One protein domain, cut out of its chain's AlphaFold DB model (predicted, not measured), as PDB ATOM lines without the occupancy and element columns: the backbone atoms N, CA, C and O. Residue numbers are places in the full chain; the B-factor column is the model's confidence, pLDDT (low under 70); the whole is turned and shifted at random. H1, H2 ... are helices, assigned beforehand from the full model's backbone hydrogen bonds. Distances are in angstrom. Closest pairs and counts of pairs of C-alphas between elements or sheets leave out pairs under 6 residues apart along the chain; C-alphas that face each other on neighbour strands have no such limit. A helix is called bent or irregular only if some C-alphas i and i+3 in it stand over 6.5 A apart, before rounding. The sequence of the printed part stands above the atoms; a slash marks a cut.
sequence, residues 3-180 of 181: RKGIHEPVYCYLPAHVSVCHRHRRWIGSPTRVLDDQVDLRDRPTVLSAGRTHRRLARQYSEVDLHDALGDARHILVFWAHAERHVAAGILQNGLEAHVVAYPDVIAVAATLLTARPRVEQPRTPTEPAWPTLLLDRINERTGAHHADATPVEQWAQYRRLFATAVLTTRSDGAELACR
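AT A GLANCE: This is residues 3 to 180 of the 181 residues of an uncharacterized protein of Mycolicibacterium aubagnense (UniProt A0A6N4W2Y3). A kinked helix, H3, runs through the middle of the helical body; H2 crosses it steeply, H1 packs on its earlier part, and H4 folds back along it as a hairpin. The long helix H5 packs on H2, H3 and H4 with its earlier residues, then sticks out as an arm from residue 166 on, while residues 3 to 8 make a free tail at the first end of a long stretch with no named element. The printed part has 178 residues with five named helices, H1 to H5 in chain order, and no named strand; the class is all helix. The whole is only just loose, close to compact, with a radius of gyration of the C-alphas of 19.4 A. Its outline is flat, spanning 64 by 47 by 23 A, with the arm and the tail adding to the length.

IN THESE COORDINATES: Residues 3 to 44 come first, with no named element; within them residues 20 to 21 and 26 to 27 form a short antiparallel pairing. H1, residues 45 to 60, begins with C-alpha 45 at (80.955, 83.354, 94.086) and is 23.0 A long from first to last C-alpha. A tight link of 2 residues joins it to H2, residues 63 to 83, which is 30.3 A long. After a long link, residues 84 to 95, H3 takes residues 96 to 121 over 34.9 A, beginning with C-alpha 96 at (96.320, 90.429, 96.370). H3 has a kink of 42 degrees near residue 104 and is irregular, with C-alphas 115 and 118 7.2 A apart. H4, residues 131 to 143, is 18.3 A long. H5, residues 151 to 178, is the longest helix at 41.1 A and ends with C-alpha 178 at (114.899, 64.798, 56.705).

HOW THE PARTS SIT: H3 is the hub, touching the four other helices. With residues 100 to 111 it touches H1, at a steep tilt of 38 degrees and running the same way; their closest C-alphas, of Ala 50 and Pro 104, are 5.1 A apart. With residues 106 to 114 it touches H2, running opposite ways at a tilt of 68 degrees, only just steep; their closest C-alphas are those of Ala 69 and Ala 110, at 5.0 A. H3 and H4 form a helical hairpin, with a shallow tilt of 31 degrees, and their closest C-alphas, of Asp 105 and Thr 143, are 5.5 A apart. Residues 117 to 121 of H3 touch residues 157 to 164 of H5 at a steep tilt of 54 degrees, with the C-alphas of Glu 121 and Arg 161 closest at 5.1 A. Residues 152 to 156 of H5 touch H2 at a shallow tilt of 31 degrees, opposite ways; the closest C-alphas, of Ile 76 and Pro 152, are 5.5 A apart. H5 also touches H4, with the C-alphas of Pro 132 and Glu 154 closest at 5.7 A. H1 and H2 are close but not clearly touching, while H1 is apart from H4 and H5, and H2 is apart from H4. In H1, H2, H4 and H5 each O i to N i+4 pair is within hydrogen-bond range; in H3 18 of 22 are.

THE WHOLE: The two C-alphas farthest apart are those of Arg 3 and Arg 180, at 65.5 A. Without residues 3 to 8 and 166 to 180, which stand free, the body has 157 residues and spans 56 by 34 by 21 A. The printed part has no cut. The mean pLDDT of the printed part is 84.9, and it is under 70 at residues 3 to 13, 88, 123 to 129 and 172 to 180.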
ATOM      1  N   ARG A   3      91.656  67.118 111.449       55.00
ATOM      2  CA  ARG A   3      91.165  65.751 111.759       55.00
ATOM      3  C   ARG A   3      92.225  64.639 111.627       55.00
ATOM      4  O   ARG A   3      91.935  63.504 111.970       55.00
ATOM      5  N   LYS A   4      93.409  64.943 111.084       60.59
ATOM      6  CA  LYS A   4      94.556  64.029 110.970       60.59
ATOM      7  C   LYS A   4      95.723  64.437 111.890       60.59
ATOM      8  O   LYS A   4      96.829  63.967 111.671       60.59
ATOM      9  N   GLY A   5      95.504  65.336 112.856       64.00
ATOM     10  CA  GLY A   5      96.542  65.776 113.801       64.00
ATOM     11  C   GLY A   5      97.634  66.670 113.205       64.00
ATOM     12  O   GLY A   5      98.640  66.915 113.855       64.00
ATOM     13  N   ILE A   6      97.458  67.164 111.974       64.69
ATOM     14  CA  ILE A   6      98.414  68.086 111.351       64.69
ATOM     15  C   ILE A   6      97.964  69.511 111.662       64.69
ATOM     16  O   ILE A   6      96.955  69.980 111.116       64.69
ATOM     17  N   HIS A   7      98.704  70.153 112.562       64.38
ATOM     18  CA  HIS A   7      98.479  71.524 113.031       64.38
ATOM     19  C   HIS A   7      99.447  72.534 112.403       64.38
ATOM     20  O   HIS A   7      99.190  73.733 112.446       64.38
ATOM     21  N   GLU A   8     100.516  72.046 111.778       54.44
ATOM     22  CA  GLU A   8     101.538  72.857 111.123       54.44
ATOM     23  C   GLU A   8     101.208  73.097 109.635       54.44
ATOM     24  O   GLU A   8     100.536  72.267 109.003       54.44
ATOM     25  N   PRO A   9     101.661  74.222 109.044       63.12
ATOM     26  CA  PRO A   9     101.493  74.487 107.620       63.12
ATOM     27  C   PRO A   9     102.231  73.433 106.786       63.12
ATOM     28  O   PRO A   9     103.445  73.287 106.879       63.12
ATOM     29  N   VAL A  10     101.504  72.714 105.930       63.56
ATOM     30  CA  VAL A  10     102.122  71.804 104.958       63.56
ATOM     31  C   VAL A  10     102.414  72.584 103.685       63.56
ATOM     32  O   VAL A  10     101.488  73.053 103.018       63.56
ATOM     33  N   TYR A  11     103.695  72.700 103.339       60.34
ATOM     34  CA  TYR A  11     104.119  73.257 102.060       60.34
ATOM     35  C   TYR A  11     103.745  72.289 100.936       60.34
ATOM     36  O   TYR A  11     104.362  71.242 100.756       60.34
ATOM     37  N   CYS A  12     102.713  72.644 100.179       66.25
ATOM     38  CA  CYS A  12     102.326  71.932  98.971       66.25
ATOM     39  C   CYS A  12     102.739  72.770  97.763       66.25
ATOM     40  O   CYS A  12     102.309  73.917  97.644       66.25
ATOM     41  N   TYR A  13     103.508  72.191  96.840       68.62
ATOM     42  CA  TYR A  13     103.650  72.781  95.513       68.62
ATOM     43  C   TYR A  13     102.341  72.557  94.757       68.62
ATOM     44  O   TYR A  13     102.006  71.436  94.368       68.62
ATOM     45  N   LEU A  14     101.547  73.617  94.635       73.69
ATOM     46  CA  LEU A  14     100.300  73.579  93.889       73.69
ATOM     47  C   LEU A  14     100.577  73.972  92.436       73.69
ATOM     48  O   LEU A  14     101.272  74.963  92.206       73.69
ATOM     49  N   PRO A  15     100.011  73.251  91.453       80.00
ATOM     50  CA  PRO A  15     100.051  73.696  90.068       80.00
ATOM     51  C   PRO A  15      99.485  75.113  89.934       80.00
ATOM     52  O   PRO A  15      98.502  75.446  90.601       80.00
ATOM     53  N   ALA A  16     100.035  75.918  89.023       79.19
ATOM     54  CA  ALA A  16      99.648  77.324  88.845       79.19
ATOM     55  C   ALA A  16      98.138  77.527  88.597       79.19
ATOM     56  O   ALA A  16      97.565  78.550  88.980       79.19
ATOM     57  N   HIS A  17      97.467  76.528  88.012       82.00
ATOM     58  CA  HIS A  17      96.028  76.568  87.759       82.00
ATOM     59  C   HIS A  17      95.152  76.405  89.017       82.00
ATOM     60  O   HIS A  17      93.934  76.605  88.968       82.00
ATOM     61  N   VAL A  18      95.741  76.037  90.158       87.06
ATOM     62  CA  VAL A  18      95.055  75.878  91.444       87.06
ATOM     63  C   VAL A  18      95.181  77.171  92.250       87.06
ATOM     64  O   VAL A  18      96.013  77.301  93.139       87.06
ATOM     65  N   SER A  19      94.319  78.142  91.942       90.62
ATOM     66  CA  SER A  19      94.320  79.462  92.600       90.62
ATOM     67  C   SER A  19      93.266  79.597  93.709       90.62
ATOM     68  O   SER A  19      93.302  80.531  94.506       90.62
ATOM     69  N   VAL A  20      92.323  78.653  93.789       93.06
ATOM     70  CA  VAL A  20      91.173  78.695  94.704       93.06
ATOM     71  C   VAL A  20      91.001  77.359  95.423       93.06
ATOM     72  O   VAL A  20      90.875  76.301  94.804       93.06
ATOM     73  N   CYS A  21      90.886  77.400  96.749       90.88
ATOM     74  CA  CYS A  21      90.441  76.267  97.547       90.88
ATOM     75  C   CYS A  21      88.909  76.238  97.613       90.88
ATOM     76  O   CYS A  21      88.310  76.920  98.442       90.88
ATOM     77  N   HIS A  22      88.243  75.401  96.813       90.31
ATOM     78  CA  HIS A  22      86.774  75.298  96.870       90.31
ATOM     79  C   HIS A  22      86.241  74.745  98.197       90.31
ATOM     80  O   HIS A  22      85.137  75.097  98.603       90.31
ATOM     81  N   ARG A  23      87.016  73.891  98.880       89.81
ATOM     82  CA  ARG A  23      86.617  73.304 100.168       89.81
ATOM     83  C   ARG A  23      86.508  74.364 101.261       89.81
ATOM     84  O   ARG A  23      85.543  74.353 102.012       89.81
ATOM     85  N   HIS A  24      87.505  75.242 101.351       89.25
ATOM     86  CA  HIS A  24      87.572  76.277 102.387       89.25
ATOM     87  C   HIS A  24      87.100  77.647 101.890       89.25
ATOM     88  O   HIS A  24      87.060  78.581 102.677       89.25
ATOM     89  N   ARG A  25      86.737  77.754 100.602       92.81
ATOM     90  CA  ARG A  25      86.365  78.997  99.910       92.81
ATOM     91  C   ARG A  25      87.404  80.096 100.133       92.81
ATOM     92  O   ARG A  25      87.060  81.203 100.512       92.81
ATOM     93  N   ARG A  26      88.677  79.771  99.909       93.06
ATOM     94  CA  ARG A  26      89.797  80.708 100.067       93.06
ATOM     95  C   ARG A  26      90.597  80.844  98.791       93.06
ATOM     96  O   ARG A  26      90.747  79.866  98.054       93.06
ATOM     97  N   TRP A  27      91.129  82.033  98.561       92.69
ATOM     98  CA  TRP A  27      92.163  82.249  97.569       92.69
ATOM     99  C   TRP A  27      93.489  81.669  98.071       92.69
ATOM    100  O   TRP A  27      93.862  81.865  99.223       92.69
ATOM    101  N   ILE A  28      94.166  80.914  97.210       90.25
ATOM    102  CA  ILE A  28      95.450  80.252  97.498       90.25
ATOM    103  C   ILE A  28      96.464  80.433  96.359       90.25
ATOM    104  O   ILE A  28      97.541  79.848  96.400       90.25
ATOM    105  N   GLY A  29      96.100  81.184  95.318       85.75
ATOM    106  CA  GLY A  29      96.967  81.463  94.181       85.75
ATOM    107  C   GLY A  29      97.936  82.609  94.453       85.75
ATOM    108  O   GLY A  29      97.817  83.343  95.432       85.75
ATOM    109  N   SER A  30      98.869  82.812  93.527       81.56
ATOM    110  CA  SER A  30      99.715  84.010  93.525       81.56
ATOM    111  C   SER A  30      98.853  85.291  93.574       81.56
ATOM    112  O   SER A  30      97.811  85.322  92.912       81.56
ATOM    113  N   PRO A  31      99.241  86.340  94.326       80.62
ATOM    114  CA  PRO A  31     100.504  86.503  95.054       80.62
ATOM    115  C   PRO A  31     100.479  86.097  96.544       80.62
ATOM    116  O   PRO A  31     101.331  86.572  97.288       80.62
ATOM    117  N   THR A  32      99.550  85.255  97.012       79.75
ATOM    118  CA  THR A  32      99.520  84.801  98.422       79.75
ATOM    119  C   THR A  32     100.831  84.101  98.798       79.75
ATOM    120  O   THR A  32     101.238  83.160  98.117       79.75
ATOM    121  N   ARG A  33     101.485  84.542  99.884       76.62
ATOM    122  CA  ARG A  33     102.758  83.963 100.361       76.62
ATOM    123  C   ARG A  33     102.617  83.258 101.703       76.62
ATOM    124  O   ARG A  33     103.305  82.265 101.925       76.62
ATOM    125  N   VAL A  34     101.725  83.734 102.573       76.06
ATOM    126  CA  VAL A  34     101.457  83.127 103.886       76.06
ATOM    127  C   VAL A  34      99.981  82.762 104.067       76.06
ATOM    128  O   VAL A  34      99.121  83.156 103.282       76.06
ATOM    129  N   LEU A  35      99.677  81.967 105.098       71.62
ATOM    130  CA  LEU A  35      98.305  81.535 105.392       71.62
ATOM    131  C   LEU A  35      97.372  82.724 105.664       71.62
ATOM    132  O   LEU A  35      96.228  82.704 105.214       71.62
ATOM    133  N   ASP A  36      97.872  83.744 106.362       75.75
ATOM    134  CA  ASP A  36      97.095  84.925 106.754       75.75
ATOM    135  C   ASP A  36      96.762  85.838 105.565       75.75
ATOM    136  O   ASP A  36      95.786  86.581 105.618       75.75
ATOM    137  N   ASP A  37      97.490  85.707 104.451       79.62
ATOM    138  CA  ASP A  37      97.166  86.401 103.204       79.62
ATOM    139  C   ASP A  37      95.949  85.770 102.506       79.62
ATOM    140  O   ASP A  37      95.412  86.339 101.564       79.62
ATOM    141  N   GLN A  38      95.509  84.562 102.881       85.25
ATOM    142  CA  GLN A  38      94.464  83.861 102.133       85.25
ATOM    143  C   GLN A  38      93.107  84.552 102.261       85.25
ATOM    144  O   GLN A  38      92.390  84.400 103.251       85.25
ATOM    145  N   VAL A  39      92.720  85.239 101.191       90.12
ATOM    146  CA  VAL A  39      91.457  85.965 101.106       90.12
ATOM    147  C   VAL A  39      90.268  85.004 101.169       90.12
ATOM    148  O   VAL A  39      90.211  84.003 100.446       90.12
ATOM    149  N   ASP A  40      89.291  85.326 102.017       92.19
ATOM    150  CA  ASP A  40      88.009  84.626 102.074       92.19
ATOM    151  C   ASP A  40      87.146  84.956 100.845       92.19
ATOM    152  O   ASP A  40      86.988  86.111 100.446       92.19
ATOM    153  N   LEU A  41      86.589  83.923 100.219       94.69
ATOM    154  CA  LEU A  41      85.796  84.001  98.995       94.69
ATOM    155  C   LEU A  41      84.326  83.635  99.223       94.69
ATOM    156  O   LEU A  41      83.605  83.407  98.249       94.69
ATOM    157  N   ARG A  42      83.859  83.537 100.476       92.44
ATOM    158  CA  ARG A  42      82.446  83.254 100.790       92.44
ATOM    159  C   ARG A  42      81.483  84.203 100.075       92.44
ATOM    160  O   ARG A  42      80.511  83.715  99.502       92.44
ATOM    161  N   ASP A  43      81.832  85.483 100.010       93.38
ATOM    162  CA  ASP A  43      81.025  86.532  99.373       93.38
ATOM    163  C   ASP A  43      81.462  86.829  97.925       93.38
ATOM    164  O   ASP A  43      81.019  87.794  97.311       93.38
ATOM    165  N   ARG A  44      82.329  85.983  97.345       95.06
ATOM    166  CA  ARG A  44      82.867  86.132  95.980       95.06
ATOM    167  C   ARG A  44      82.593  84.887  95.120       95.06
ATOM    168  O   ARG A  44      83.527  84.194  94.698       95.06
ATOM    169  N   PRO A  45      81.316  84.563  94.831       95.19
ATOM    170  CA  PRO A  45      80.955  83.354  94.086       95.19
ATOM    171  C   PRO A  45      81.496  83.340  92.649       95.19
ATOM    172  O   PRO A  45      81.783  82.264  92.118       95.19
ATOM    173  N   THR A  46      81.693  84.507  92.032       95.69
ATOM    174  CA  THR A  46      82.284  84.651  90.693       95.69
ATOM    175  C   THR A  46      83.731  84.154  90.656       95.69
ATOM    176  O   THR A  46      84.078  83.368  89.777       95.69
ATOM    177  N   VAL A  47      84.541  84.477  91.671       96.56
ATOM    178  CA  VAL A  47      85.921  83.974  91.835       96.56
ATOM    179  C   VAL A  47      85.932  82.455  92.014       96.56
ATOM    180  O   VAL A  47      86.731  81.748  91.395       96.56
ATOM    181  N   LEU A  48      85.001  81.914  92.807       96.31
ATOM    182  CA  LEU A  48      84.848  80.464  92.958       96.31
ATOM    183  C   LEU A  48      84.450  79.794  91.633       96.31
ATOM    184  O   LEU A  48      84.945  78.712  91.324       96.31
ATOM    185  N   SER A  49      83.567  80.402  90.842       96.12
ATOM    186  CA  SER A  49      83.184  79.882  89.524       96.12
ATOM    187  C   SER A  49      84.364  79.900  88.549       96.12
ATOM    188  O   SER A  49      84.664  78.884  87.913       96.12
ATOM    189  N   ALA A  50      85.106  81.008  88.513       96.88
ATOM    190  CA  ALA A  50      86.317  81.161  87.718       96.88
ATOM    191  C   ALA A  50      87.360  80.088  88.061       96.88
ATOM    192  O   ALA A  50      87.896  79.452  87.157       96.88
ATOM    193  N   GLY A  51      87.553  79.765  89.346       96.12
ATOM    194  CA  GLY A  51      88.456  78.685  89.769       96.12
ATOM    195  C   GLY A  51      88.073  77.310  89.202       96.12
ATOM    196  O   GLY A  51      88.939  76.539  88.781       96.12
ATOM    197  N   ARG A  52      86.769  77.007  89.101       95.88
ATOM    198  CA  ARG A  52      86.296  75.764  88.461       95.88
ATOM    199  C   ARG A  52      86.563  75.773  86.961       95.88
ATOM    200  O   ARG A  52      86.978  74.751  86.416       95.88
ATOM    201  N   THR A  53      86.333  76.908  86.303       96.69
ATOM    202  CA  THR A  53      86.633  77.079  84.877       96.69
ATOM    203  C   THR A  53      88.126  76.929  84.616       96.69
ATOM    204  O   THR A  53      88.486  76.146  83.746       96.69
ATOM    205  N   HIS A  54      88.992  77.555  85.413       96.19
ATOM    206  CA  HIS A  54      90.444  77.437  85.278       96.19
ATOM    207  C   HIS A  54      90.903  75.978  85.378       96.19
ATOM    208  O   HIS A  54      91.613  75.481  84.507       96.19
ATOM    209  N   ARG A  55      90.392  75.241  86.373       94.81
ATOM    210  CA  ARG A  55      90.662  73.804  86.513       94.81
ATOM    211  C   ARG A  55      90.161  72.984  85.321       94.81
ATOM    212  O   ARG A  55      90.789  71.994  84.961       94.81
ATOM    213  N   ARG A  56      89.014  73.343  84.737       95.94
ATOM    214  CA  ARG A  56      88.492  72.680  83.534       95.94
ATOM    215  C   ARG A  56      89.400  72.942  82.334       95.94
ATOM    216  O   ARG A  56      89.730  71.988  81.642       95.94
ATOM    217  N   LEU A  57      89.830  74.186  82.126       96.56
ATOM    218  CA  LEU A  57      90.744  74.549  81.040       96.56
ATOM    219  C   LEU A  57      92.078  73.805  81.164       96.56
ATOM    220  O   LEU A  57      92.515  73.203  80.194       96.56
ATOM    221  N   ALA A  58      92.650  73.728  82.368       95.56
ATOM    222  CA  ALA A  58      93.894  72.997  82.628       95.56
ATOM    223  C   ALA A  58      93.811  71.483  82.356       95.56
ATOM    224  O   ALA A  58      94.831  70.813  82.269       95.56
ATOM    225  N   ARG A  59      92.599  70.920  82.249       95.31
ATOM    226  CA  ARG A  59      92.381  69.521  81.841       95.31
ATOM    227  C   ARG A  59      92.173  69.359  80.338       95.31
ATOM    228  O   ARG A  59      92.268  68.243  79.845       95.31
ATOM    229  N   GLN A  60      91.785  70.429  79.651       96.12
ATOM    230  CA  GLN A  60      91.404  70.411  78.238       96.12
ATOM    231  C   GLN A  60      92.539  70.870  77.324       96.12
ATOM    232  O   GLN A  60      92.619  70.412  76.191       96.12
ATOM    233  N   TYR A  61      93.390  71.767  77.815       95.31
ATOM    234  CA  TYR A  61      94.454  72.407  77.051       95.31
ATOM    235  C   TYR A  61      95.817  72.102  77.670       95.31
ATOM    236  O   TYR A  61      95.906  71.792  78.862       95.31
ATOM    237  N   SER A  62      96.872  72.189  76.857       93.50
ATOM    238  CA  SER A  62      98.241  72.062  77.351       93.50
ATOM    239  C   SER A  62      98.575  73.196  78.328       93.50
ATOM    240  O   SER A  62      97.957  74.264  78.297       93.50
ATOM    241  N   GLU A  63      99.556  72.976  79.208       91.50
ATOM    242  CA  GLU A  63     100.004  74.008  80.152       91.50
ATOM    243  C   GLU A  63     100.506  75.261  79.423       91.50
ATOM    244  O   GLU A  63     100.177  76.373  79.833       91.50
ATOM    245  N   VAL A  64     101.219  75.073  78.309       91.81
ATOM    246  CA  VAL A  64     101.714  76.161  77.453       91.81
ATOM    247  C   VAL A  64     100.550  76.941  76.845       91.81
ATOM    248  O   VAL A  64     100.487  78.156  77.003       91.81
ATOM    249  N   ASP A  65      99.574  76.263  76.232       93.31
ATOM    250  CA  ASP A  65      98.426  76.942  75.615       93.31
ATOM    251  C   ASP A  65      97.613  77.747  76.630       93.31
ATOM    252  O   ASP A  65      97.171  78.861  76.340       93.31
ATOM    253  N   LEU A  66      97.402  77.176  77.819       95.38
ATOM    254  CA  LEU A  66      96.686  77.846  78.895       95.38
ATOM    255  C   LEU A  66      97.478  79.046  79.419       95.38
ATOM    256  O   LEU A  66      96.882  80.098  79.646       95.38
ATOM    257  N   HIS A  67      98.790  78.907  79.606       93.88
ATOM    258  CA  HIS A  67      99.650  80.006  80.036       93.88
ATOM    259  C   HIS A  67      99.619  81.165  79.032       93.88
ATOM    260  O   HIS A  67      99.343  82.298  79.428       93.88
ATOM    261  N   ASP A  68      99.792  80.868  77.743       93.69
ATOM    262  CA  ASP A  68      99.720  81.853  76.663       93.69
ATOM    263  C   ASP A  68      98.374  82.579  76.664       93.69
ATOM    264  O   ASP A  68      98.323  83.803  76.648       93.69
ATOM    265  N   ALA A  69      97.266  81.836  76.752       96.19
ATOM    266  CA  ALA A  69      95.932  82.430  76.740       96.19
ATOM    267  C   ALA A  69      95.647  83.305  77.971       96.19
ATOM    268  O   ALA A  69      94.901  84.279  77.872       96.19
ATOM    269  N   LEU A  70      96.220  82.978  79.134       96.00
ATOM    270  CA  LEU A  70      96.153  83.835  80.320       96.00
ATOM    271  C   LEU A  70      96.984  85.111  80.136       96.00
ATOM    272  O   LEU A  70      96.565  86.171  80.602       96.00
ATOM    273  N   GLY A  71      98.132  85.021  79.462       95.12
ATOM    274  CA  GLY A  71      98.940  86.174  79.060       95.12
ATOM    275  C   GLY A  71      98.184  87.091  78.097       95.12
ATOM    276  O   GLY A  71      98.026  88.278  78.387       95.12
ATOM    277  N   ASP A  72      97.632  86.520  77.023       96.19
ATOM    278  CA  ASP A  72      96.796  87.217  76.040       96.19
ATOM    279  C   ASP A  72      95.617  87.921  76.732       96.19
ATOM    280  O   ASP A  72      95.391  89.115  76.546       96.19
ATOM    281  N   ALA A  73      94.899  87.210  77.608       97.12
ATOM    282  CA  ALA A  73      93.766  87.765  78.343       97.12
ATOM    283  C   ALA A  73      94.148  88.975  79.204       97.12
ATOM    284  O   ALA A  73      93.434  89.977  79.217       97.12
ATOM    285  N   ARG A  74      95.282  88.905  79.914       95.75
ATOM    286  CA  ARG A  74      95.783  90.032  80.710       95.75
ATOM    287  C   ARG A  74      96.140  91.219  79.825       95.75
ATOM    288  O   ARG A  74      95.762  92.333  80.164       95.75
ATOM    289  N   HIS A  75      96.826  90.983  78.708       95.69
ATOM    290  CA  HIS A  75      97.197  92.041  77.770       95.69
ATOM    291  C   HIS A  75      95.959  92.780  77.247       95.69
ATOM    292  O   HIS A  75      95.906  94.007  77.297       95.69
ATOM    293  N   ILE A  76      94.941  92.034  76.811       96.06
ATOM    294  CA  ILE A  76      93.684  92.594  76.302       96.06
ATOM    295  C   ILE A  76      92.964  93.414  77.388       96.06
ATOM    296  O   ILE A  76      92.549  94.542  77.137       96.06
ATOM    297  N   LEU A  77      92.856  92.890  78.613       95.06
ATOM    298  CA  LEU A  77      92.204  93.604  79.718       95.06
ATOM    299  C   LEU A  77      92.956  94.880  80.123       95.06
ATOM    300  O   LEU A  77      92.325  95.889  80.429       95.06
ATOM    301  N   VAL A  78      94.292  94.857  80.113       94.69
ATOM    302  CA  VAL A  78      95.121  96.051  80.352       94.69
ATOM    303  C   VAL A  78      94.887  97.089  79.257       94.69
ATOM    304  O   VAL A  78      94.706  98.266  79.573       94.69
ATOM    305  N   PHE A  79      94.837  96.664  77.991       94.50
ATOM    306  CA  PHE A  79      94.525  97.551  76.873       94.50
ATOM    307  C   PHE A  79      93.188  98.264  77.095       94.50
ATOM    308  O   PHE A  79      93.151  99.495  77.079       94.50
ATOM    309  N   TRP A  80      92.107  97.522  77.365       94.69
ATOM    310  CA  TRP A  80      90.792  98.129  77.595       94.69
ATOM    311  C   TRP A  80      90.773  99.035  78.815       94.69
ATOM    312  O   TRP A  80      90.244 100.139  78.737       94.69
ATOM    313  N   ALA A  81      91.417  98.642  79.916       92.50
ATOM    314  CA  ALA A  81      91.483  99.488  81.103       92.50
ATOM    315  C   ALA A  81      92.120 100.859  80.807       92.50
ATOM    316  O   ALA A  81      91.669 101.877  81.335       92.50
ATOM    317  N   HIS A  82      93.126 100.911  79.928       91.75
ATOM    318  CA  HIS A  82      93.708 102.169  79.465       91.75
ATOM    319  C   HIS A  82      92.815 102.908  78.462       91.75
ATOM    320  O   HIS A  82      92.559 104.099  78.654       91.75
ATOM    321  N   ALA A  83      92.323 102.225  77.426       89.88
ATOM    322  CA  ALA A  83      91.501 102.820  76.371       89.88
ATOM    323  C   ALA A  83      90.195 103.426  76.922       89.88
ATOM    324  O   ALA A  83      89.787 104.520  76.531       89.88
ATOM    325  N   GLU A  84      89.585 102.760  77.899       89.56
ATOM    326  CA  GLU A  84      88.327 103.155  78.545       89.56
ATOM    327  C   GLU A  84      88.548 104.072  79.759       89.56
ATOM    328  O   GLU A  84      87.594 104.555  80.367       89.56
ATOM    329  N   ARG A  85      89.809 104.368  80.102       85.62
ATOM    330  CA  ARG A  85      90.208 105.190  81.260       85.62
ATOM    331  C   ARG A  85      89.721 104.631  82.604       85.62
ATOM    332  O   ARG A  85      89.448 105.380  83.542       85.62
ATOM    333  N   HIS A  86      89.670 103.309  82.736       83.25
ATOM    334  CA  HIS A  86      89.332 102.607  83.974       83.25
ATOM    335  C   HIS A  86      90.565 102.451  84.877       83.25
ATOM    336  O   HIS A  86      91.046 101.351  85.134       83.25
ATOM    337  N   VAL A  87      91.081 103.566  85.401       70.31
ATOM    338  CA  VAL A  87      92.326 103.592  86.202       70.31
ATOM    339  C   VAL A  87      92.236 102.728  87.475       70.31
ATOM    340  O   VAL A  87      93.241 102.200  87.950       70.31
ATOM    341  N   ALA A  88      91.028 102.529  88.011       66.44
ATOM    342  CA  ALA A  88      90.772 101.683  89.177       66.44
ATOM    343  C   ALA A  88      90.602 100.185  88.848       66.44
ATOM    344  O   ALA A  88      90.329  99.393  89.750       66.44
ATOM    345  N   ALA A  89      90.735  99.775  87.581       74.88
ATOM    346  CA  ALA A  89      90.591  98.377  87.196       74.88
ATOM    347  C   ALA A  89      91.625  97.512  87.924       74.88
ATOM    348  O   ALA A  89      92.827  97.769  87.846       74.88
ATOM    349  N   GLY A  90      91.164  96.449  88.592       77.62
ATOM    350  CA  GLY A  90      92.031  95.561  89.375       77.62
ATOM    351  C   GLY A  90      93.194  94.971  88.569       77.62
ATOM    352  O   GLY A  90      94.250  94.712  89.128       77.62
ATOM    353  N   ILE A  91      93.046  94.837  87.246       85.81
ATOM    354  CA  ILE A  91      94.107  94.348  86.356       85.81
ATOM    355  C   ILE A  91      95.329  95.282  86.276       85.81
ATOM    356  O   ILE A  91      96.430  94.811  86.007       85.81
ATOM    357  N   LEU A  92      95.144  96.584  86.527       86.06
ATOM    358  CA  LEU A  92      96.213  97.590  86.562       86.06
ATOM    359  C   LEU A  92      96.832  97.737  87.956       86.06
ATOM    360  O   LEU A  92      97.872  98.375  88.115       86.06
ATOM    361  N   GLN A  93      96.171  97.192  88.976       86.31
ATOM    362  CA  GLN A  93      96.538  97.389  90.366       86.31
ATOM    363  C   GLN A  93      97.417  96.245  90.865       86.31
ATOM    364  O   GLN A  93      97.243  95.073  90.529       86.31
ATOM    365  N   ASN A  94      98.363  96.599  91.729       82.25
ATOM    366  CA  ASN A  94      99.193  95.623  92.412       82.25
ATOM    367  C   ASN A  94      98.514  95.156  93.700       82.25
ATOM    368  O   ASN A  94      97.715  95.864  94.308       82.25
ATOM    369  N   GLY A  95      98.887  93.961  94.150       85.62
ATOM    370  CA  GLY A  95      98.413  93.412  95.413       85.62
ATOM    371  C   GLY A  95      97.328  92.357  95.254       85.62
ATOM    372  O   GLY A  95      96.766  92.125  94.183       85.62
ATOM    373  N   LEU A  96      97.092  91.660  96.358       88.75
ATOM    374  CA  LEU A  96      96.320  90.429  96.370       88.75
ATOM    375  C   LEU A  96      94.841  90.645  96.050       88.75
ATOM    376  O   LEU A  96      94.282  89.923  95.231       88.75
ATOM    377  N   GLU A  97      94.220  91.654  96.654       90.38
ATOM    378  CA  GLU A  97      92.802  91.944  96.436       90.38
ATOM    379  C   GLU A  97      92.520  92.297  94.968       90.38
ATOM    380  O   GLU A  97      91.604  91.750  94.364       90.38
ATOM    381  N   ALA A  98      93.378  93.117  94.356       90.69
ATOM    382  CA  ALA A  98      93.301  93.446  92.936       90.69
ATOM    383  C   ALA A  98      93.380  92.198  92.035       90.69
ATOM    384  O   ALA A  98      92.587  92.048  91.103       90.69
ATOM    385  N   HIS A  99      94.274  91.258  92.364       90.06
ATOM    386  CA  HIS A  99      94.381  89.977  91.659       90.06
ATOM    387  C   HIS A  99      93.119  89.126  91.812       90.06
ATOM    388  O   HIS A  99      92.652  88.555  90.828       90.06
ATOM    389  N   VAL A 100      92.562  89.045  93.024       93.38
ATOM    390  CA  VAL A 100      91.328  88.297  93.308       93.38
ATOM    391  C   VAL A 100      90.145  88.889  92.543       93.38
ATOM    392  O   VAL A 100      89.363  88.135  91.965       93.38
ATOM    393  N   VAL A 101      90.030  90.219  92.504       93.06
ATOM    394  CA  VAL A 101      88.953  90.939  91.809       93.06
ATOM    395  C   VAL A 101      89.045  90.773  90.296       93.06
ATOM    396  O   VAL A 101      88.030  90.496  89.670       93.06
ATOM    397  N   ALA A 102      90.238  90.881  89.703       93.81
ATOM    398  CA  ALA A 102      90.420  90.755  88.251       93.81
ATOM    399  C   ALA A 102      90.367  89.299  87.746       93.81
ATOM    400  O   ALA A 102      90.250  89.046  86.546       93.81
ATOM    401  N   TYR A 103      90.492  88.321  88.646       95.75
ATOM    402  CA  TYR A 103      90.616  86.913  88.285       95.75
ATOM    403  C   TYR A 103      89.454  86.358  87.439       95.75
ATOM    404  O   TYR A 103      89.742  85.661  86.461       95.75
ATOM    405  N   PRO A 104      88.168  86.622  87.751       96.81
ATOM    406  CA  PRO A 104      87.061  86.137  86.931       96.81
ATOM    407  C   PRO A 104      87.155  86.586  85.474       96.81
ATOM    408  O   PRO A 104      86.999  85.745  84.587       96.81
ATOM    409  N   ASP A 105      87.497  87.852  85.236       96.31
ATOM    410  CA  ASP A 105      87.586  88.419  83.890       96.31
ATOM    411  C   ASP A 105      88.748  87.814  83.110       96.31
ATOM    412  O   ASP A 105      88.568  87.369  81.977       96.31
ATOM    413  N   VAL A 106      89.920  87.672  83.744       96.94
ATOM    414  CA  VAL A 106      91.079  87.006  83.127       96.94
ATOM    415  C   VAL A 106      90.716  85.586  82.685       96.94
ATOM    416  O   VAL A 106      91.015  85.190  81.559       96.94
ATOM    417  N   ILE A 107      90.039  84.813  83.541       97.69
ATOM    418  CA  ILE A 107      89.635  83.442  83.207       97.69
ATOM    419  C   ILE A 107      88.557  83.415  82.117       97.69
ATOM    420  O   ILE A 107      88.599  82.546  81.242       97.69
ATOM    421  N   ALA A 108      87.592  84.335  82.148       97.50
ATOM    422  CA  ALA A 108      86.525  84.421  81.156       97.50
ATOM    423  C   ALA A 108      87.066  84.771  79.762       97.50
ATOM    424  O   ALA A 108      86.703  84.112  78.778       97.50
ATOM    425  N   VAL A 109      87.978  85.744  79.677       97.81
ATOM    426  CA  VAL A 109      88.654  86.121  78.432       97.81
ATOM    427  C   VAL A 109      89.520  84.962  77.940       97.81
ATOM    428  O   VAL A 109      89.303  84.490  76.826       97.81
ATOM    429  N   ALA A 110      90.396  84.395  78.777       97.88
ATOM    430  CA  ALA A 110      91.267  83.280  78.384       97.88
ATOM    431  C   ALA A 110      90.478  82.063  77.867       97.88
ATOM    432  O   ALA A 110      90.824  81.477  76.840       97.88
ATOM    433  N   ALA A 111      89.367  81.705  78.524       97.69
ATOM    434  CA  ALA A 111      88.483  80.631  78.065       97.69
ATOM    435  C   ALA A 111      87.903  80.910  76.669       97.69
ATOM    436  O   ALA A 111      87.725  79.996  75.858       97.69
ATOM    437  N   THR A 112      87.563  82.169  76.404       96.44
ATOM    438  CA  THR A 112      86.990  82.626  75.135       96.44
ATOM    439  C   THR A 112      88.030  82.577  74.019       96.44
ATOM    440  O   THR A 112      87.751  81.995  72.970       96.44
ATOM    441  N   LEU A 113      89.249  83.054  74.288       95.62
ATOM    442  CA  LEU A 113      90.380  82.985  73.362       95.62
ATOM    443  C   LEU A 113      90.754  81.538  73.015       95.62
ATOM    444  O   LEU A 113      90.837  81.197  71.838       95.62
ATOM    445  N   LEU A 114      90.891  80.655  74.012       95.56
ATOM    446  CA  LEU A 114      91.205  79.234  73.791       95.56
ATOM    447  C   LEU A 114      90.158  78.532  72.922       95.56
ATOM    448  O   LEU A 114      90.501  77.755  72.036       95.56
ATOM    449  N   THR A 115      88.878  78.846  73.133       93.31
ATOM    450  CA  THR A 115      87.786  78.267  72.337       93.31
ATOM    451  C   THR A 115      87.805  78.773  70.888       93.31
ATOM    452  O   THR A 115      87.419  78.049  69.971       93.31
ATOM    453  N   ALA A 116      88.230  80.019  70.666       90.69
ATOM    454  CA  ALA A 116      88.317  80.622  69.339       90.69
ATOM    455  C   ALA A 116      89.606  80.245  68.585       90.69
ATOM    456  O   ALA A 116      89.596  80.223  67.353       90.69
ATOM    457  N   ARG A 117      90.684  79.903  69.305       89.44
ATOM    458  CA  ARG A 117      92.035  79.666  68.770       89.44
ATOM    459  C   ARG A 117      92.067  78.727  67.548       89.44
ATOM    460  O   ARG A 117      92.599  79.163  66.529       89.44
ATOM    461  N   PRO A 118      91.427  77.537  67.536       87.69
ATOM    462  CA  PRO A 118      91.473  76.652  66.367       87.69
ATOM    463  C   PRO A 118      90.901  77.274  65.085       87.69
ATOM    464  O   PRO A 118      91.402  77.014  63.996       87.69
ATOM    465  N   ARG A 119      89.864  78.118  65.203       83.19
ATOM    466  CA  ARG A 119      89.265  78.822  64.055       83.19
ATOM    467  C   ARG A 119      90.151  79.955  63.548       83.19
ATOM    468  O   ARG A 119      90.155  80.237  62.357       83.19
ATOM    469  N   VAL A 120      90.878  80.610  64.450       83.75
ATOM    470  CA  VAL A 120      91.796  81.701  64.105       83.75
ATOM    471  C   VAL A 120      93.031  81.167  63.383       83.75
ATOM    472  O   VAL A 120      93.461  81.767  62.401       83.75
ATOM    473  N   GLU A 121      93.574  80.041  63.845       82.62
ATOM    474  CA  GLU A 121      94.800  79.430  63.311       82.62
ATOM    475  C   GLU A 121      94.573  78.633  62.020       82.62
ATOM    476  O   GLU A 121      95.501  78.475  61.231       82.62
ATOM    477  N   GLN A 122      93.348  78.159  61.773       75.06
ATOM    478  CA  GLN A 122      92.966  77.466  60.539       75.06
ATOM    479  C   GLN A 122      91.965  78.310  59.740       75.06
ATOM    480  O   GLN A 122      90.755  78.068  59.824       75.06
ATOM    481  N   PRO A 123      92.424  79.289  58.942       58.66
ATOM    482  CA  PRO A 123      91.530  80.061  58.096       58.66
ATOM    483  C   PRO A 123      91.011  79.169  56.960       58.66
ATOM    484  O   PRO A 123      91.644  79.023  55.917       58.66
ATOM    485  N   ARG A 124      89.849  78.539  57.151       54.34
ATOM    486  CA  ARG A 124      89.058  78.021  56.032       54.34
ATOM    487  C   ARG A 124      88.129  79.142  55.583       54.34
ATOM    488  O   ARG A 124      87.302  79.599  56.369       54.34
ATOM    489  N   THR A 125      88.292  79.551  54.321       52.94
ATOM    490  CA  THR A 125      87.643  80.694  53.638       52.94
ATOM    491  C   THR A 125      88.053  82.086  54.159       52.94
ATOM    492  O   THR A 125      88.429  82.212  55.325       52.94
ATOM    493  N   PRO A 126      88.059  83.138  53.309       53.03
ATOM    494  CA  PRO A 126      88.443  84.480  53.726       53.03
ATOM    495  C   PRO A 126      87.483  84.951  54.816       53.03
ATOM    496  O   PRO A 126      86.324  85.238  54.546       53.03
ATOM    497  N   THR A 127      87.986  84.932  56.049       57.12
ATOM    498  CA  THR A 127      87.532  85.660  57.235       57.12
ATOM    499  C   THR A 127      86.366  86.615  56.954       57.12
ATOM    500  O   THR A 127      86.586  87.724  56.472       57.12
ATOM    501  N   GLU A 128      85.138  86.198  57.274       54.41
ATOM    502  CA  GLU A 128      83.998  87.116  57.310       54.41
ATOM    503  C   GLU A 128      84.340  88.304  58.235       54.41
ATOM    504  O   GLU A 128      84.830  88.090  59.353       54.41
ATOM    505  N   PRO A 129      84.107  89.555  57.804       56.97
ATOM    506  CA  PRO A 129      84.609  90.762  58.467       56.97
ATOM    507  C   PRO A 129      83.965  91.100  59.831       56.97
ATOM    508  O   PRO A 129      84.151  92.205  60.323       56.97
ATOM    509  N   ALA A 130      83.252  90.173  60.481       72.06
ATOM    510  CA  ALA A 130      82.561  90.410  61.757       72.06
ATOM    511  C   ALA A 130      83.096  89.587  62.948       72.06
ATOM    512  O   ALA A 130      82.610  89.732  64.069       72.06
ATOM    513  N   TRP A 131      84.079  88.700  62.753       79.25
ATOM    514  CA  TRP A 131      84.500  87.788  63.828       79.25
ATOM    515  C   TRP A 131      85.156  88.462  65.058       79.25
ATOM    516  O   TRP A 131      84.904  87.954  66.156       79.25
ATOM    517  N   PRO A 132      85.952  89.556  64.957       85.88
ATOM    518  CA  PRO A 132      86.522  90.193  66.145       85.88
ATOM    519  C   PRO A 132      85.421  90.799  67.012       85.88
ATOM    520  O   PRO A 132      85.428  90.610  68.225       85.88
ATOM    521  N   THR A 133      84.423  91.426  66.381       87.69
ATOM    522  CA  THR A 133      83.224  91.955  67.039       87.69
ATOM    523  C   THR A 133      82.428  90.844  67.719       87.69
ATOM    524  O   THR A 133      82.117  90.953  68.896       87.69
ATOM    525  N   LEU A 134      82.203  89.710  67.048       88.25
ATOM    526  CA  LEU A 134      81.522  88.560  67.663       88.25
ATOM    527  C   LEU A 134      82.284  87.994  68.871       88.25
ATOM    528  O   LEU A 134      81.681  87.482  69.817       88.25
ATOM    529  N   LEU A 135      83.619  88.022  68.830       91.06
ATOM    530  CA  LEU A 135      84.438  87.566  69.947       91.06
ATOM    531  C   LEU A 135      84.424  88.580  71.099       91.06
ATOM    532  O   LEU A 135      84.350  88.155  72.251       91.06
ATOM    533  N   LEU A 136      84.431  89.880  70.792       93.44
ATOM    534  CA  LEU A 136      84.239  90.970  71.747       93.44
ATOM    535  C   LEU A 136      82.881  90.865  72.450       93.44
ATOM    536  O   LEU A 136      82.838  90.867  73.677       93.44
ATOM    537  N   ASP A 137      81.797  90.667  71.699       92.31
ATOM    538  CA  ASP A 137      80.446  90.498  72.245       92.31
ATOM    539  C   ASP A 137      80.394  89.316  73.215       92.31
ATOM    540  O   ASP A 137      79.907  89.433  74.338       92.31
ATOM    541  N   ARG A 138      81.005  88.186  72.843       93.75
ATOM    542  CA  ARG A 138      81.092  87.014  73.721       93.75
ATOM    543  C   ARG A 138      81.938  87.255  74.970       93.75
ATOM    544  O   ARG A 138      81.686  86.628  76.001       93.75
ATOM    545  N   ILE A 139      82.971  88.090  74.882       94.69
ATOM    546  CA  ILE A 139      83.755  88.500  76.050       94.69
ATOM    547  C   ILE A 139      82.876  89.348  76.970       94.69
ATOM    548  O   ILE A 139      82.731  88.981  78.132       94.69
ATOM    549  N   ASN A 140      82.226  90.381  76.433       94.88
ATOM    550  CA  ASN A 140      81.310  91.263  77.158       94.88
ATOM    551  C   ASN A 140      80.190  90.481  77.859       94.88
ATOM    552  O   ASN A 140      79.955  90.665  79.050       94.88
ATOM    553  N   GLU A 141      79.563  89.521  77.173       93.25
ATOM    554  CA  GLU A 141      78.553  88.626  77.756       93.25
ATOM    555  C   GLU A 141      79.080  87.832  78.961       93.25
ATOM    556  O   GLU A 141      78.353  87.589  79.924       93.25
ATOM    557  N   ARG A 142      80.338  87.380  78.911       91.75
ATOM    558  CA  ARG A 142      80.926  86.502  79.933       91.75
ATOM    559  C   ARG A 142      81.512  87.253  81.120       91.75
ATOM    560  O   ARG A 142      81.543  86.682  82.210       91.75
ATOM    561  N   THR A 143      82.003  88.467  80.909       90.12
ATOM    562  CA  THR A 143      82.547  89.335  81.964       90.12
ATOM    563  C   THR A 143      81.480  90.254  82.556       90.12
ATOM    564  O   THR A 143      81.641  90.744  83.668       90.12
ATOM    565  N   GLY A 144      80.366  90.474  81.846       89.81
ATOM    566  CA  GLY A 144      79.395  91.515  82.184       89.81
ATOM    567  C   GLY A 144      79.921  92.928  81.912       89.81
ATOM    568  O   GLY A 144      79.363  93.890  82.437       89.81
ATOM    569  N   ALA A 145      81.004  93.054  81.140       89.06
ATOM    570  CA  ALA A 145      81.577  94.329  80.729       89.06
ATOM    571  C   ALA A 145      80.943  94.842  79.426       89.06
ATOM    572  O   ALA A 145      80.194  94.138  78.747       89.06
ATOM    573  N   HIS A 146      81.272  96.082  79.067       90.44
ATOM    574  CA  HIS A 146      80.811  96.734  77.841       90.44
ATOM    575  C   HIS A 146      81.990  97.356  77.090       90.44
ATOM    576  O   HIS A 146      82.037  98.566  76.873       90.44
ATOM    577  N   HIS A 147      82.955  96.520  76.717       91.75
ATOM    578  CA  HIS A 147      84.085  96.943  75.902       91.75
ATOM    579  C   HIS A 147      83.616  97.254  74.480       91.75
ATOM    580  O   HIS A 147      82.920  96.444  73.865       91.75
ATOM    581  N   ALA A 148      83.992  98.424  73.963       90.62
ATOM    582  CA  ALA A 148      83.586  98.886  72.631       90.62
ATOM    583  C   ALA A 148      84.696  98.745  71.578       90.62
ATOM    584  O   ALA A 148      84.415  98.707  70.383       90.62
ATOM    585  N   ASP A 149      85.956  98.679  72.012       91.56
ATOM    586  CA  ASP A 149      87.110  98.636  71.122       91.56
ATOM    587  C   ASP A 149      87.525  97.185  70.826       91.56
ATOM    588  O   ASP A 149      88.004  96.472  71.710       91.56
ATOM    589  N   ALA A 150      87.352  96.736  69.581       91.75
ATOM    590  CA  ALA A 150      87.739  95.391  69.148       91.75
ATOM    591  C   ALA A 150      89.241  95.252  68.832       91.75
ATOM    592  O   ALA A 150      89.723  94.126  68.674       91.75
ATOM    593  N   THR A 151      90.003  96.352  68.802       92.44
ATOM    594  CA  THR A 151      91.429  96.388  68.433       92.44
ATOM    595  C   THR A 151      92.290  95.320  69.122       92.44
ATOM    596  O   THR A 151      93.010  94.605  68.420       92.44
ATOM    597  N   PRO A 152      92.247  95.120  70.457       94.19
ATOM    598  CA  PRO A 152      93.128  94.141  71.096       94.19
ATOM    599  C   PRO A 152      92.766  92.694  70.718       94.19
ATOM    600  O   PRO A 152      93.630  91.817  70.687       94.19
ATOM    601  N   VAL A 153      91.503  92.437  70.362       92.81
ATOM    602  CA  VAL A 153      91.042  91.133  69.867       92.81
ATOM    603  C   VAL A 153      91.499  90.900  68.424       92.81
ATOM    604  O   VAL A 153      91.944  89.800  68.085       92.81
ATOM    605  N   GLU A 154      91.437  91.931  67.580       91.31
ATOM    606  CA  GLU A 154      91.944  91.895  66.204       91.31
ATOM    607  C   GLU A 154      93.448  91.615  66.168       91.31
ATOM    608  O   GLU A 154      93.897  90.697  65.473       91.31
ATOM    609  N   GLN A 155      94.215  92.356  66.971       92.00
ATOM    610  CA  GLN A 155      95.663  92.204  67.096       92.00
ATOM    611  C   GLN A 155      96.047  90.803  67.573       92.00
ATOM    612  O   GLN A 155      96.921  90.166  66.980       92.00
ATOM    613  N   TRP A 156      95.359  90.286  68.596       93.81
ATOM    614  CA  TRP A 156      95.568  88.924  69.084       93.81
ATOM    615  C   TRP A 156      95.416  87.888  67.965       93.81
ATOM    616  O   TRP A 156      96.290  87.041  67.768       93.81
ATOM    617  N   ALA A 157      94.344  87.953  67.177       89.88
ATOM    618  CA  ALA A 157      94.141  86.970  66.120       89.88
ATOM    619  C   ALA A 157      95.104  87.127  64.948       89.88
ATOM    620  O   ALA A 157      95.524  86.119  64.374       89.88
ATOM    621  N   GLN A 158      95.473  88.359  64.597       88.56
ATOM    622  CA  GLN A 158      96.518  88.597  63.610       88.56
ATOM    623  C   GLN A 158      97.831  87.946  64.060       88.56
ATOM    624  O   GLN A 158      98.446  87.216  63.283       88.56
ATOM    625  N   TYR A 159      98.209  88.115  65.330       89.31
ATOM    626  CA  TYR A 159      99.391  87.478  65.905       89.31
ATOM    627  C   TYR A 159      99.303  85.944  65.874       89.31
ATOM    628  O   TYR A 159     100.236  85.286  65.412       89.31
ATOM    629  N   ARG A 160      98.170  85.350  66.277       89.25
ATOM    630  CA  ARG A 160      97.985  83.884  66.238       89.25
ATOM    631  C   ARG A 160      98.070  83.314  64.824       89.25
ATOM    632  O   ARG A 160      98.648  82.245  64.644       89.25
ATOM    633  N   ARG A 161      97.544  84.017  63.819       86.81
ATOM    634  CA  ARG A 161      97.660  83.614  62.405       86.81
ATOM    635  C   ARG A 161      99.108  83.606  61.942       86.81
ATOM    636  O   ARG A 161      99.546  82.609  61.379       86.81
ATOM    637  N   LEU A 162      99.847  84.682  62.221       86.75
ATOM    638  CA  LEU A 162     101.267  84.780  61.880       86.75
ATOM    639  C   LEU A 162     102.075  83.664  62.555       86.75
ATOM    640  O   LEU A 162     102.873  82.991  61.900       86.75
ATOM    641  N   PHE A 163     101.811  83.407  63.837       85.44
ATOM    642  CA  PHE A 163     102.450  82.323  64.577       85.44
ATOM    643  C   PHE A 163     102.148  80.950  63.959       85.44
ATOM    644  O   PHE A 163     103.067  80.180  63.690       85.44
ATOM    645  N   ALA A 164     100.880  80.657  63.657       83.62
ATOM    646  CA  ALA A 164     100.485  79.399  63.025       83.62
ATOM    647  C   ALA A 164     101.149  79.207  61.652       83.62
ATOM    648  O   ALA A 164     101.643  78.118  61.359       83.62
ATOM    649  N   THR A 165     101.231  80.262  60.831       82.81
ATOM    650  CA  THR A 165     101.937  80.195  59.543       82.81
ATOM    651  C   THR A 165     103.429  79.913  59.713       82.81
ATOM    652  O   THR A 165     103.953  79.059  59.005       82.81
ATOM    653  N   ALA A 166     104.098  80.537  60.689       82.19
ATOM    654  CA  ALA A 166     105.523  80.316  60.952       82.19
ATOM    655  C   ALA A 166     105.826  78.894  61.471       82.19
ATOM    656  O   ALA A 166     106.850  78.293  61.136       82.19
ATOM    657  N   VAL A 167     104.926  78.318  62.271       79.00
ATOM    658  CA  VAL A 167     105.043  76.923  62.730       79.00
ATOM    659  C   VAL A 167     104.874  75.939  61.567       79.00
ATOM    660  O   VAL A 167     105.546  74.910  61.522       79.00
ATOM    661  N   LEU A 168     104.005  76.243  60.599       75.75
ATOM    662  CA  LEU A 168     103.821  75.399  59.416       75.75
ATOM    663  C   LEU A 168     105.039  75.436  58.483       75.75
ATOM    664  O   LEU A 168     105.466  74.373  58.037       75.75
ATOM    665  N   THR A 169     105.628  76.612  58.239       73.06
ATOM    666  CA  THR A 169     106.826  76.750  57.387       73.06
ATOM    667  C   THR A 169     108.052  76.077  58.004       73.06
ATOM    668  O   THR A 169     108.773  75.347  57.337       73.06
ATOM    669  N   THR A 170     108.265  76.225  59.314       72.31
ATOM    670  CA  THR A 170     109.388  75.548  59.992       72.31
ATOM    671  C   THR A 170     109.256  74.022  59.964       72.31
ATOM    672  O   THR A 170     110.253  73.306  59.852       72.31
ATOM    673  N   ARG A 171     108.023  73.502  60.019       70.12
ATOM    674  CA  ARG A 171     107.752  72.064  59.927       70.12
ATOM    675  C   ARG A 171     107.933  71.508  58.510       70.12
ATOM    676  O   ARG A 171     108.369  70.364  58.397       70.12
ATOM    677  N   SER A 172     107.615  72.270  57.458       63.75
ATOM    678  CA  SER A 172     107.891  71.852  56.073       63.75
ATOM    679  C   SER A 172     109.389  71.791  55.794       63.75
ATOM    680  O   SER A 172     109.860  70.780  55.278       63.75
ATOM    681  N   ASP A 173     110.148  72.794  56.235       66.50
ATOM    682  CA  ASP A 173     111.591  72.869  55.984       66.50
ATOM    683  C   ASP A 173     112.346  71.734  56.697       66.50
ATOM    684  O   ASP A 173     113.218  71.083  56.117       66.50
ATOM    685  N   GLY A 174     111.963  71.419  57.941       61.22
ATOM    686  CA  GLY A 174     112.524  70.284  58.683       61.22
ATOM    687  C   GLY A 174     112.197  68.918  58.064       61.22
ATOM    688  O   GLY A 174     113.019  68.004  58.125       61.22
ATOM    689  N   ALA A 175     111.024  68.772  57.437       59.69
ATOM    690  CA  ALA A 175     110.640  67.547  56.732       59.69
ATOM    691  C   ALA A 175     111.382  67.388  55.393       59.69
ATOM    692  O   ALA A 175     111.799  66.280  55.054       59.69
ATOM    693  N   GLU A 176     111.607  68.478  54.652       56.97
ATOM    694  CA  GLU A 176     112.404  68.455  53.418       56.97
ATOM    695  C   GLU A 176     113.881  68.126  53.678       56.97
ATOM    696  O   GLU A 176     114.495  67.397  52.897       56.97
ATOM    697  N   LEU A 177     114.444  68.598  54.793       58.88
ATOM    698  CA  LEU A 177     115.800  68.247  55.227       58.88
ATOM    699  C   LEU A 177     115.919  66.770  55.632       58.88
ATOM    700  O   LEU A 177     116.909  66.128  55.291       58.88
ATOM    701  N   ALA A 178     114.908  66.207  56.303       55.53
ATOM    702  CA  ALA A 178     114.899  64.798  56.705       55.53
ATOM    703  C   ALA A 178     114.738  63.819  55.525       55.53
ATOM    704  O   ALA A 178     115.267  62.718  55.581       55.53
ATOM    705  N   CYS A 179     114.044  64.209  54.448       53.81
ATOM    706  CA  CYS A 179     113.916  63.391  53.231       53.81
ATOM    707  C   CYS A 179     115.146  63.447  52.303       53.81
ATOM    708  O   CYS A 179     115.201  62.697  51.330       53.81
ATOM    709  N   ARG A 180     116.101  64.352  52.551       52.34
ATOM    710  CA  ARG A 180     117.328  64.508  51.749       52.34
ATOM    711  C   ARG A 180     118.570  63.861  52.377       52.34
ATOM    712  O   ARG A 180     119.635  63.938  51.765       52.34
TER     713      ARG A 180